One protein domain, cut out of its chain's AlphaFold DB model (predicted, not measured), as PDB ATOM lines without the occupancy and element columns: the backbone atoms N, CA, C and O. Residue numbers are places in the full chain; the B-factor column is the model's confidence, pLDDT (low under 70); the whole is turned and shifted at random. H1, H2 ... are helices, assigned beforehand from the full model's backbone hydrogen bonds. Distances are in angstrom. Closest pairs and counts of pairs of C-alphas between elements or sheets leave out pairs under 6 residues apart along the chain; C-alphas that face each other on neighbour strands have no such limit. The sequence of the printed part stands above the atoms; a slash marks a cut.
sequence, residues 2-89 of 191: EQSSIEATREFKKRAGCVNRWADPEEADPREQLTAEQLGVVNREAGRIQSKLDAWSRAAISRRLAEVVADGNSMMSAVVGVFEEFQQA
ATOM      1  N   GLU A   2     166.435 164.293 143.473       57.56
ATOM      2  CA  GLU A   2     166.991 165.284 144.413       57.56
ATOM      3  C   GLU A   2     166.048 166.461 144.741       57.56
ATOM      4  O   GLU A   2     165.850 166.776 145.910       57.56
ATOM      5  N   GLN A   3     165.353 167.027 143.742       59.44
ATOM      6  CA  GLN A   3     164.331 168.068 143.969       59.44
ATOM      7  C   GLN A   3     163.155 167.577 144.835       59.44
ATOM      8  O   GLN A   3     162.717 168.286 145.733       59.44
ATOM      9  N   SER A   4     162.714 166.331 144.634       66.50
ATOM     10  CA  SER A   4     161.642 165.711 145.430       66.50
ATOM     11  C   SER A   4     162.049 165.487 146.895       66.50
ATOM     12  O   SER A   4     161.220 165.624 147.789       66.50
ATOM     13  N   SER A   5     163.332 165.211 147.159       75.19
ATOM     14  CA  SER A   5     163.873 165.067 148.521       75.19
ATOM     15  C   SER A   5     163.910 166.400 149.281       75.19
ATOM     16  O   SER A   5     163.532 166.475 150.453       75.19
ATOM     17  N   ILE A   6     164.317 167.478 148.600       78.00
ATOM     18  CA  ILE A   6     164.351 168.832 149.170       78.00
ATOM     19  C   ILE A   6     162.933 169.303 149.507       78.00
ATOM     20  O   ILE A   6     162.698 169.828 150.596       78.00
ATOM     21  N   GLU A   7     161.984 169.075 148.602       78.44
ATOM     22  CA  GLU A   7     160.583 169.457 148.782       78.44
ATOM     23  C   GLU A   7     159.918 168.673 149.921       78.44
ATOM     24  O   GLU A   7     159.334 169.278 150.820       78.44
ATOM     25  N   ALA A   8     160.119 167.352 149.980       81.88
ATOM     26  CA  ALA A   8     159.641 166.521 151.087       81.88
ATOM     27  C   ALA A   8     160.232 166.948 152.442       81.88
ATOM     28  O   ALA A   8     159.522 167.008 153.449       81.88
ATOM     29  N   THR A   9     161.522 167.300 152.476       83.88
ATOM     30  CA  THR A   9     162.178 167.819 153.686       83.88
ATOM     31  C   THR A   9     161.582 169.161 154.103       83.88
ATOM     32  O   THR A   9     161.345 169.390 155.291       83.88
ATOM     33  N   ARG A  10     161.312 170.052 153.143       84.75
ATOM     34  CA  ARG A  10     160.696 171.356 153.405       84.75
ATOM     35  C   ARG A  10     159.280 171.201 153.951       84.75
ATOM     36  O   ARG A  10     158.961 171.835 154.951       84.75
ATOM     37  N   GLU A  11     158.460 170.336 153.356       86.81
ATOM     38  CA  GLU A  11     157.118 170.045 153.869       86.81
ATOM     39  C   GLU A  11     157.153 169.469 155.285       86.81
ATOM     40  O   GLU A  11     156.374 169.884 156.143       86.81
ATOM     41  N   PHE A  12     158.059 168.523 155.551       87.56
ATOM     42  CA  PHE A  12     158.226 167.957 156.884       87.56
ATOM     43  C   PHE A  12     158.583 169.039 157.907       87.56
ATOM     44  O   PHE A  12     157.947 169.122 158.959       87.56
ATOM     45  N   LYS A  13     159.548 169.906 157.582       86.38
ATOM     46  CA  LYS A  13     159.945 171.023 158.447       86.38
ATOM     47  C   LYS A  13     158.804 172.018 158.666       86.38
ATOM     48  O   LYS A  13     158.576 172.422 159.798       86.38
ATOM     49  N   LYS A  14     158.021 172.331 157.631       88.19
ATOM     50  CA  LYS A  14     156.839 173.195 157.759       88.19
ATOM     51  C   LYS A  14     155.784 172.594 158.695       88.19
ATOM     52  O   LYS A  14     155.249 173.292 159.547       88.19
ATOM     53  N   ARG A  15     155.533 171.281 158.609       86.56
ATOM     54  CA  ARG A  15     154.647 170.573 159.557       86.56
ATOM     55  C   ARG A  15     155.213 170.579 160.981       86.56
ATOM     56  O   ARG A  15     154.460 170.774 161.929       86.56
ATOM     57  N   ALA A  16     156.523 170.386 161.136       85.00
ATOM     58  CA  ALA A  16     157.193 170.469 162.435       85.00
ATOM     59  C   ALA A  16     157.115 171.885 163.040       85.00
ATOM     60  O   ALA A  16     156.979 172.010 164.257       85.00
ATOM     61  N   GLY A  17     157.107 172.920 162.192       85.12
ATOM     62  CA  GLY A  17     156.883 174.327 162.539       85.12
ATOM     63  C   GLY A  17     155.634 174.570 163.388       85.12
ATOM     64  O   GLY A  17     155.662 175.359 164.328       85.12
ATOM     65  N   CYS A  18     154.552 173.822 163.136       84.00
ATOM     66  CA  CYS A  18     153.314 173.926 163.915       84.00
ATOM     67  C   CYS A  18     153.470 173.490 165.384       84.00
ATOM     68  O   CYS A  18     152.660 173.881 166.220       84.00
ATOM     69  N   VAL A  19     154.474 172.662 165.695       85.81
ATOM     70  CA  VAL A  19     154.785 172.203 167.062       85.81
ATOM     71  C   VAL A  19     155.923 173.022 167.667       85.81
ATOM     72  O   VAL A  19     155.888 173.353 168.848       85.81
ATOM     73  N   ASN A  20     156.933 173.344 166.863       87.44
ATOM     74  CA  ASN A  20     158.073 174.159 167.255       87.44
ATOM     75  C   ASN A  20     158.340 175.192 166.161       87.44
ATOM     76  O   ASN A  20     158.854 174.823 165.104       87.44
ATOM     77  N   ARG A  21     158.065 176.475 166.436       92.25
ATOM     78  CA  ARG A  21     158.231 177.560 165.452       92.25
ATOM     79  C   ARG A  21     159.627 177.583 164.827       92.25
ATOM     80  O   ARG A  21     159.763 177.791 163.630       92.25
ATOM     81  N   TRP A  22     160.659 177.243 165.600       91.94
ATOM     82  CA  TRP A  22     162.055 177.241 165.154       91.94
ATOM     83  C   TRP A  22     162.418 176.117 164.177       91.94
ATOM     84  O   TRP A  22     163.523 176.116 163.623       91.94
ATOM     85  N   ALA A  23     161.518 175.149 163.983       88.81
ATOM     86  CA  ALA A  23     161.640 174.107 162.971       88.81
ATOM     87  C   ALA A  23     161.060 174.527 161.609       88.81
ATOM     88  O   ALA A  23     161.354 173.861 160.611       88.81
ATOM     89  N   ASP A  24     160.263 175.601 161.557       90.88
ATOM     90  CA  ASP A  24     159.695 176.122 160.315       90.88
ATOM     91  C   ASP A  24     160.819 176.685 159.423       90.88
ATOM     92  O   ASP A  24     161.622 177.500 159.882       90.88
ATOM     93  N   PRO A  25     160.929 176.258 158.150       87.81
ATOM     94  CA  PRO A  25     161.955 176.769 157.246       87.81
ATOM     95  C   PRO A  25     161.756 178.243 156.853       87.81
ATOM     96  O   PRO A  25     162.666 178.817 156.258       87.81
ATOM     97  N   GLU A  26     160.581 178.820 157.108       89.75
ATOM     98  CA  GLU A  26     160.233 180.213 156.802       89.75
ATOM     99  C   GLU A  26     160.418 181.141 158.016       89.75
ATOM    100  O   GLU A  26     160.446 182.360 157.845       89.75
ATOM    101  N   GLU A  27     160.605 180.589 159.219       91.81
ATOM    102  CA  GLU A  27     160.938 181.365 160.417       91.81
ATOM    103  C   GLU A  27     162.379 181.895 160.311       91.81
ATOM    104  O   GLU A  27     163.318 181.154 159.996       91.81
ATOM    105  N   ALA A  28     162.563 183.190 160.584       92.88
ATOM    106  CA  ALA A  28     163.886 183.811 160.603       92.88
ATOM    107  C   ALA A  28     164.789 183.155 161.659       92.88
ATOM    108  O   ALA A  28     164.309 182.613 162.658       92.88
ATOM    109  N   ASP A  29     166.111 183.222 161.468       93.75
ATOM    110  CA  ASP A  29     167.028 182.633 162.441       93.75
ATOM    111  C   ASP A  29     166.797 183.260 163.833       93.75
ATOM    112  O   ASP A  29     166.736 184.485 163.949       93.75
ATOM    113  N   PRO A  30     166.701 182.454 164.906       95.62
ATOM    114  CA  PRO A  30     166.451 182.960 166.254       95.62
ATOM    115  C   PRO A  30     167.427 184.058 166.685       95.62
ATOM    116  O   PRO A  30     167.070 184.966 167.431       95.62
ATOM    117  N   ARG A  31     168.670 184.005 166.192       96.62
ATOM    118  CA  ARG A  31     169.717 184.986 166.495       96.62
ATOM    119  C   ARG A  31     169.431 186.363 165.897       96.62
ATOM    120  O   ARG A  31     169.926 187.348 166.434       96.62
ATOM    121  N   GLU A  32     168.642 186.435 164.826       95.88
ATOM    122  CA  GLU A  32     168.212 187.691 164.198       95.88
ATOM    123  C   GLU A  32     167.087 188.378 164.986       95.88
ATOM    124  O   GLU A  32     166.879 189.577 164.832       95.88
ATOM    125  N   GLN A  33     166.392 187.646 165.867       95.25
ATOM    126  CA  GLN A  33     165.316 188.184 166.712       95.25
ATOM    127  C   GLN A  33     165.830 188.794 168.028       95.25
ATOM    128  O   GLN A  33     165.048 189.340 168.806       95.25
ATOM    129  N   LEU A  34     167.135 188.707 168.298       96.75
ATOM    130  CA  LEU A  34     167.757 189.226 169.513       96.75
ATOM    131  C   LEU A  34     168.335 190.627 169.311       96.75
ATOM    132  O   LEU A  34     168.802 190.985 168.229       96.75
ATOM    133  N   THR A  35     168.409 191.406 170.392       97.50
ATOM    134  CA  THR A  35     169.201 192.641 170.376       97.50
ATOM    135  C   THR A  35     170.689 192.326 170.213       97.50
ATOM    136  O   THR A  35     171.166 191.254 170.595       97.50
ATOM    137  N   ALA A  36     171.465 193.286 169.704       97.25
ATOM    138  CA  ALA A  36     172.915 193.133 169.567       97.25
ATOM    139  C   ALA A  36     173.603 192.785 170.905       97.25
ATOM    140  O   ALA A  36     174.551 191.999 170.937       97.25
ATOM    141  N   GLU A  37     173.099 193.326 172.017       96.94
ATOM    142  CA  GLU A  37     173.586 193.010 173.360       96.94
ATOM    143  C   GLU A  37     173.277 191.558 173.747       96.94
ATOM    144  O   GLU A  37     174.189 190.815 174.124       96.94
ATOM    145  N   GLN A  38     172.020 191.126 173.593       97.69
ATOM    146  CA  GLN A  38     171.602 189.751 173.873       97.69
ATOM    147  C   GLN A  38     172.392 188.749 173.029       97.69
ATOM    148  O   GLN A  38     172.929 187.781 173.570       97.69
ATOM    149  N   LEU A  39     172.535 189.007 171.727       97.69
ATOM    150  CA  LEU A  39     173.309 188.168 170.817       97.69
ATOM    151  C   LEU A  39     174.793 188.110 171.217       97.69
ATOM    152  O   LEU A  39     175.425 187.052 171.151       97.69
ATOM    153  N   GLY A  40     175.351 189.228 171.686       97.75
ATOM    154  CA  GLY A  40     176.697 189.283 172.247       97.75
ATOM    155  C   GLY A  40     176.868 188.366 173.461       97.75
ATOM    156  O   GLY A  40     177.870 187.653 173.551       97.75
ATOM    157  N   VAL A  41     175.892 188.342 174.376       98.06
ATOM    158  CA  VAL A  41     175.896 187.434 175.537       98.06
ATOM    159  C   VAL A  41     175.749 185.978 175.092       98.06
ATOM    160  O   VAL A  41     176.581 185.155 175.471       98.06
ATOM    161  N   VAL A  42     174.778 185.672 174.222       98.25
ATOM    162  CA  VAL A  42     174.563 184.325 173.661       98.25
ATOM    163  C   VAL A  42     175.848 183.772 173.053       98.25
ATOM    164  O   VAL A  42     176.233 182.641 173.334       98.25
ATOM    165  N   ASN A  43     176.567 184.568 172.263       97.62
ATOM    166  CA  ASN A  43     177.792 184.110 171.616       97.62
ATOM    167  C   ASN A  43     178.939 183.840 172.596       97.62
ATOM    168  O   ASN A  43     179.750 182.945 172.330       97.62
ATOM    169  N   ARG A  44     179.042 184.598 173.695       98.06
ATOM    170  CA  ARG A  44     180.028 184.331 174.755       98.06
ATOM    171  C   ARG A  44     179.676 183.053 175.511       98.06
ATOM    172  O   ARG A  44     180.526 182.174 175.639       98.06
ATOM    173  N   GLU A  45     178.421 182.918 175.925       98.12
ATOM    174  CA  GLU A  45     177.941 181.747 176.662       98.12
ATOM    175  C   GLU A  45     177.994 180.472 175.819       98.12
ATOM    176  O   GLU A  45     178.430 179.436 176.311       98.12
ATOM    177  N   ALA A  46     177.685 180.551 174.523       97.44
ATOM    178  CA  ALA A  46     177.844 179.430 173.604       97.44
ATOM    179  C   ALA A  46     179.296 178.935 173.537       97.44
ATOM    180  O   ALA A  46     179.531 177.731 173.500       97.44
ATOM    181  N   GLY A  47     180.275 179.848 173.562       96.75
ATOM    182  CA  GLY A  47     181.691 179.481 173.638       96.75
ATOM    183  C   GLY A  47     182.054 178.824 174.974       96.75
ATOM    184  O   GLY A  47     182.786 177.836 174.996       96.75
ATOM    185  N   ARG A  48     181.498 179.326 176.083       96.25
ATOM    186  CA  ARG A  48     181.707 178.761 177.427       96.25
ATOM    187  C   ARG A  48     181.083 177.372 177.593       96.25
ATOM    188  O   ARG A  48     181.633 176.540 178.301       96.25
ATOM    189  N   ILE A  49     179.927 177.128 176.979       94.81
ATOM    190  CA  ILE A  49     179.283 175.812 176.974       94.81
ATOM    191  C   ILE A  49     180.071 174.852 176.080       94.81
ATOM    192  O   ILE A  49     180.358 173.738 176.507       94.81
ATOM    193  N   GLN A  50     180.475 175.290 174.882       94.69
ATOM    194  CA  GLN A  50     181.241 174.464 173.945       94.69
ATOM    195  C   GLN A  50     182.531 173.931 174.574       94.69
ATOM    196  O   GLN A  50     182.858 172.765 174.395       94.69
ATOM    197  N   SER A  51     183.251 174.751 175.346       92.56
ATOM    198  CA  SER A  51     184.490 174.303 175.994       92.56
ATOM    199  C   SER A  51     184.284 173.178 177.015       92.56
ATOM    200  O   SER A  51     185.253 172.524 177.391       92.56
ATOM    201  N   LYS A  52     183.043 172.948 177.459       89.88
ATOM    202  CA  LYS A  52     182.657 171.849 178.352       89.88
ATOM    203  C   LYS A  52     181.980 170.684 177.626       89.88
ATOM    204  O   LYS A  52     181.896 169.607 178.202       89.88
ATOM    205  N   LEU A  53     181.457 170.911 176.422       87.38
ATOM    206  CA  LEU A  53     180.671 169.958 175.640       87.38
ATOM    207  C   LEU A  53     181.228 169.890 174.210       87.38
ATOM    208  O   LEU A  53     180.671 170.467 173.275       87.38
ATOM    209  N   ASP A  54     182.339 169.179 174.053       80.62
ATOM    210  CA  ASP A  54     183.096 169.027 172.802       80.62
ATOM    211  C   ASP A  54     182.289 168.403 171.647       80.62
ATOM    212  O   ASP A  54     182.533 168.707 170.479       80.62
ATOM    213  N   ALA A  55     181.277 167.595 171.968       84.56
ATOM    214  CA  ALA A  55     180.363 166.987 171.003       84.56
ATOM    215  C   ALA A  55     179.471 167.996 170.247       84.56
ATOM    216  O   ALA A  55     178.840 167.624 169.255       84.56
ATOM    217  N   TRP A  56     179.394 169.257 170.688       91.06
ATOM    218  CA  TRP A  56     178.490 170.262 170.125       91.06
ATOM    219  C   TRP A  56     179.245 171.446 169.525       91.06
ATOM    220  O   TRP A  56     180.194 171.980 170.095       91.06
ATOM    221  N   SER A  57     178.786 171.925 168.366       93.31
ATOM    222  CA  SER A  57     179.353 173.138 167.775       93.31
ATOM    223  C   SER A  57     178.869 174.389 168.512       93.31
ATOM    224  O   SER A  57     177.707 174.484 168.919       93.31
ATOM    225  N   ARG A  58     179.728 175.415 168.595       95.75
ATOM    226  CA  ARG A  58     179.334 176.740 169.105       95.75
ATOM    227  C   ARG A  58     178.101 177.293 168.395       95.75
ATOM    228  O   ARG A  58     177.284 177.951 169.027       95.75
ATOM    229  N   ALA A  59     177.971 177.043 167.092       95.81
ATOM    230  CA  ALA A  59     176.841 177.508 166.296       95.81
ATOM    231  C   ALA A  59     175.528 176.822 166.703       95.81
ATOM    232  O   ALA A  59     174.518 177.508 166.836       95.81
ATOM    233  N   ALA A  60     175.549 175.508 166.958       94.69
ATOM    234  CA  ALA A  60     174.383 174.771 167.445       94.69
ATOM    235  C   ALA A  60     173.952 175.262 168.835       94.69
ATOM    236  O   ALA A  60     172.775 175.540 169.052       94.69
ATOM    237  N   ILE A  61     174.916 175.458 169.742       96.88
ATOM    238  CA  ILE A  61     174.651 175.997 171.084       96.88
ATOM    239  C   ILE A  61     174.106 177.428 171.002       96.88
ATOM    240  O   ILE A  61     173.105 177.745 171.635       96.88
ATOM    241  N   SER A  62     174.741 178.294 170.205       97.75
ATOM    242  CA  SER A  62     174.329 179.693 170.010       97.75
ATOM    243  C   SER A  62     172.911 179.786 169.455       97.75
ATOM    244  O   SER A  62     172.097 180.540 169.983       97.75
ATOM    245  N   ARG A  63     172.580 178.967 168.447       97.31
ATOM    246  CA  ARG A  63     171.219 178.889 167.915       97.31
ATOM    247  C   ARG A  63     170.229 178.473 169.003       97.31
ATOM    248  O   ARG A  63     169.241 179.170 169.192       97.31
ATOM    249  N   ARG A  64     170.514 177.400 169.748       97.12
ATOM    250  CA  ARG A  64     169.601 176.899 170.785       97.12
ATOM    251  C   ARG A  64     169.392 177.897 171.928       97.12
ATOM    252  O   ARG A  64     168.266 178.091 172.370       97.12
ATOM    253  N   LEU A  65     170.448 178.582 172.368       97.81
ATOM    254  CA  LEU A  65     170.336 179.684 173.331       97.81
ATOM    255  C   LEU A  65     169.450 180.811 172.797       97.81
ATOM    256  O   LEU A  65     168.613 181.332 173.531       97.81
ATOM    257  N   ALA A  66     169.627 181.180 171.528       97.62
ATOM    258  CA  ALA A  66     168.840 182.236 170.916       97.62
ATOM    259  C   ALA A  66     167.356 181.870 170.791       97.62
ATOM    260  O   ALA A  66     166.529 182.727 171.072       97.62
ATOM    261  N   GLU A  67     167.021 180.613 170.476       97.38
ATOM    262  CA  GLU A  67     165.636 180.108 170.496       97.38
ATOM    263  C   GLU A  67     164.982 180.353 171.861       97.38
ATOM    264  O   GLU A  67     163.945 181.007 171.960       97.38
ATOM    265  N   VAL A  68     165.635 179.899 172.935       97.19
ATOM    266  CA  VAL A  68     165.084 179.971 174.296       97.19
ATOM    267  C   VAL A  68     164.926 181.421 174.774       97.19
ATOM    268  O   VAL A  68     163.921 181.752 175.408       97.19
ATOM    269  N   VAL A  69     165.885 182.298 174.455       97.50
ATOM    270  CA  VAL A  69     165.823 183.730 174.802       97.50
ATOM    271  C   VAL A  69     164.771 184.466 173.968       97.50
ATOM    272  O   VAL A  69     164.030 185.279 174.518       97.50
ATOM    273  N   ALA A  70     164.673 184.183 172.668       96.38
ATOM    274  CA  ALA A  70     163.675 184.795 171.794       96.38
ATOM    275  C   ALA A  70     162.242 184.355 172.144       96.38
ATOM    276  O   ALA A  70     161.305 185.118 171.934       96.38
ATOM    277  N   ASP A  71     162.072 183.182 172.760       95.00
ATOM    278  CA  ASP A  71     160.800 182.742 173.348       95.00
ATOM    279  C   ASP A  71     160.510 183.379 174.731       95.00
ATOM    280  O   ASP A  71     159.530 183.033 175.391       95.00
ATOM    281  N   GLY A  72     161.338 184.334 175.177       94.56
ATOM    282  CA  GLY A  72     161.083 185.187 176.344       94.56
ATOM    283  C   GLY A  72     161.733 184.731 177.653       94.56
ATOM    284  O   GLY A  72     161.504 185.350 178.694       94.56
ATOM    285  N   ASN A  73     162.555 183.679 177.640       96.94
ATOM    286  CA  ASN A  73     163.252 183.235 178.849       96.94
ATOM    287  C   ASN A  73     164.405 184.176 179.215       96.94
ATOM    288  O   ASN A  73     165.063 184.773 178.360       96.94
ATOM    289  N   SER A  74     164.708 184.254 180.513       97.31
ATOM    290  CA  SER A  74     165.888 184.985 180.973       97.31
ATOM    291  C   SER A  74     167.171 184.336 180.446       97.31
ATOM    292  O   SER A  74     167.262 183.114 180.323       97.31
ATOM    293  N   MET A  75     168.200 185.151 180.198       96.50
ATOM    294  CA  MET A  75     169.503 184.665 179.730       96.50
ATOM    295  C   MET A  75     170.085 183.586 180.656       96.50
ATOM    296  O   MET A  75     170.607 182.581 180.187       96.50
ATOM    297  N   MET A  76     169.959 183.764 181.975       95.56
ATOM    298  CA  MET A  76     170.447 182.793 182.956       95.56
ATOM    299  C   MET A  76     169.710 181.453 182.841       95.56
ATOM    300  O   MET A  76     170.354 180.407 182.793       95.56
ATOM    301  N   SER A  77     168.375 181.488 182.758       96.81
ATOM    302  CA  SER A  77     167.560 180.279 182.603       96.81
ATOM    303  C   SER A  77     167.857 179.573 181.282       96.81
ATOM    304  O   SER A  77     167.972 178.352 181.255       96.81
ATOM    305  N   ALA A  78     168.034 180.339 180.199       97.12
ATOM    306  CA  ALA A  78     168.397 179.806 178.892       97.12
ATOM    307  C   ALA A  78     169.749 179.085 178.936       97.12
ATOM    308  O   ALA A  78     169.869 177.961 178.465       97.12
ATOM    309  N   VAL A  79     170.758 179.700 179.553       97.25
ATOM    310  CA  VAL A  79     172.105 179.126 179.649       97.25
ATOM    311  C   VAL A  79     172.127 177.827 180.446       97.25
ATOM    312  O   VAL A  79     172.750 176.865 180.000       97.25
ATOM    313  N   VAL A  80     171.459 177.782 181.603       96.25
ATOM    314  CA  VAL A  80     171.388 176.563 182.426       96.25
ATOM    315  C   VAL A  80     170.620 175.468 181.690       96.25
ATOM    316  O   VAL A  80     171.153 174.378 181.505       96.25
ATOM    317  N   GLY A  81     169.422 175.783 181.187       95.25
ATOM    318  CA  GLY A  81     168.572 174.807 180.508       95.25
ATOM    319  C   GLY A  81     169.219 174.224 179.252       95.25
ATOM    320  O   GLY A  81     169.211 173.011 179.072       95.25
ATOM    321  N   VAL A  82     169.848 175.053 178.411       95.56
ATOM    322  CA  VAL A  82     170.535 174.573 177.197       95.56
ATOM    323  C   VAL A  82     171.773 173.747 177.538       95.56
ATOM    324  O   VAL A  82     172.056 172.757 176.863       95.56
ATOM    325  N   PHE A  83     172.516 174.120 178.585       93.62
ATOM    326  CA  PHE A  83     173.650 173.321 179.036       93.62
ATOM    327  C   PHE A  83     173.206 171.923 179.487       93.62
ATOM    328  O   PHE A  83     173.801 170.935 179.058       93.62
ATOM    329  N   GLU A  84     172.155 171.832 180.303       90.12
ATOM    330  CA  GLU A  84     171.593 170.558 180.765       90.12
ATOM    331  C   GLU A  84     171.013 169.737 179.606       90.12
ATOM    332  O   GLU A  84     171.310 168.547 179.494       90.12
ATOM    333  N   GLU A  85     170.266 170.379 178.699       90.62
ATOM    334  CA  GLU A  85     169.711 169.763 177.487       90.62
ATOM    335  C   GLU A  85     170.811 169.072 176.670       90.62
ATOM    336  O   GLU A  85     170.675 167.907 176.298       90.62
ATOM    337  N   PHE A  86     171.923 169.768 176.419       90.19
ATOM    338  CA  PHE A  86     173.007 169.254 175.580       90.19
ATOM    339  C   PHE A  86     173.915 168.271 176.309       90.19
ATOM    340  O   PHE A  86     174.370 167.299 175.703       90.19
ATOM    341  N   GLN A  87     174.165 168.485 177.602       87.00
ATOM    342  CA  GLN A  87     174.892 167.522 178.423       87.00
ATOM    343  C   GLN A  87     174.147 166.186 178.458       87.00
ATOM    344  O   GLN A  87     174.762 165.128 178.366       87.00
ATOM    345  N   GLN A  88     172.819 166.231 178.536       86.50
ATOM    346  CA  GLN A  88     171.962 165.059 178.539       86.50
ATOM    347  C   GLN A  88     171.406 164.745 177.150       86.50
ATOM    348  O   GLN A  88     170.404 164.047 177.063       86.50
ATOM    349  N   ALA A  89     172.005 165.183 176.049       85.44
ATOM    350  CA  ALA A  89     171.488 164.835 174.731       85.44
ATOM    351  C   ALA A  89     171.830 163.374 174.353       85.44
ATOM    352  O   ALA A  89     172.828 162.809 174.821       85.44
TER     353      ALA A  89
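This is residues 2 to 89 of the 191 residues of the protein "OB-fold nucleic acid binding domain protein" of Haloferax denitrificans ATCC 35960 (UniProt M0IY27). Three helices, H3, H4 and H5, with their centres in a triangle, make a small head with the short H2 packed on H4, while H1 is a separate arm reached through the long link of residues 18 to 29. Within the head H4 runs opposite to H3 and H5 and crosses each steeply; at the far end of the arm, residues 2 to 8 of H1 stick out free. The printed part has 88 residues with five named helices, in the order H1, H2, H3, H4, H5, and no named strand; the class is all helix. It is only just compact, close to loose, with a radius of gyration of the C-alphas of 14.3 A, and its C-alphas span 40 by 28 by 20 A, the arm adding to the length.

H1 is residues 2 to 17, 22.6 A from first to last C-alpha, beginning at C-alpha 2 at (166.991, 165.284, 144.413). After the link comes H2, residues 30 to 33, four residues long. H3 is residues 36 to 50, 20.9 A long, beginning at C-alpha 36 at (172.915, 193.133, 169.567). H4 is residues 58 to 70, 17.8 A long. H5 is residues 75 to 87, 18.0 A long, ending at C-alpha 87 at (174.892, 167.522, 178.423).

H4 is the hub, touching three helices. H4 touches H3, with the closest C-alphas those of Ala 46 and Ser 62 at 5.0 A; they stand at a steep tilt of 47 degrees, opposite ways. H4 touches H5, with the closest C-alphas those of Val 68 and Ala 78 at 5.7 A; they stand at a steep tilt of 46 degrees, opposite ways. H4 also touches H2, with the closest C-alphas those of Pro 30 and Glu 67 at 5.2 A. H3 and H5 only just touch, with 3 pairs of C-alphas within 8 A, the closest those of Ile 49 and Phe 83 at 6.5 A; they stand at a shallow tilt of 29 degrees, the same way. H2 and H3 are close but not clearly touching, with the closest C-alphas those of Arg 31 and Leu 39 at 6.5 A. H2 and H5 are apart, and H1 is apart from H2, H3, H4 and H5. In H1, H3, H4 and H5 every O i to N i+4 pair is within hydrogen-bond range; H2 is too short for such a pair.

The two C-alphas farthest apart are those of Glu 2 and Met 76, at 42.5 A. The printed part has no cut. The link from H1 to H2 is long, with 12 residues; those from H2 to H3 and from H4 to H5 are tight, and that from H3 to H4 is short. The mean pLDDT of the printed part is 91.4, and residues 2 to 4 are under 70.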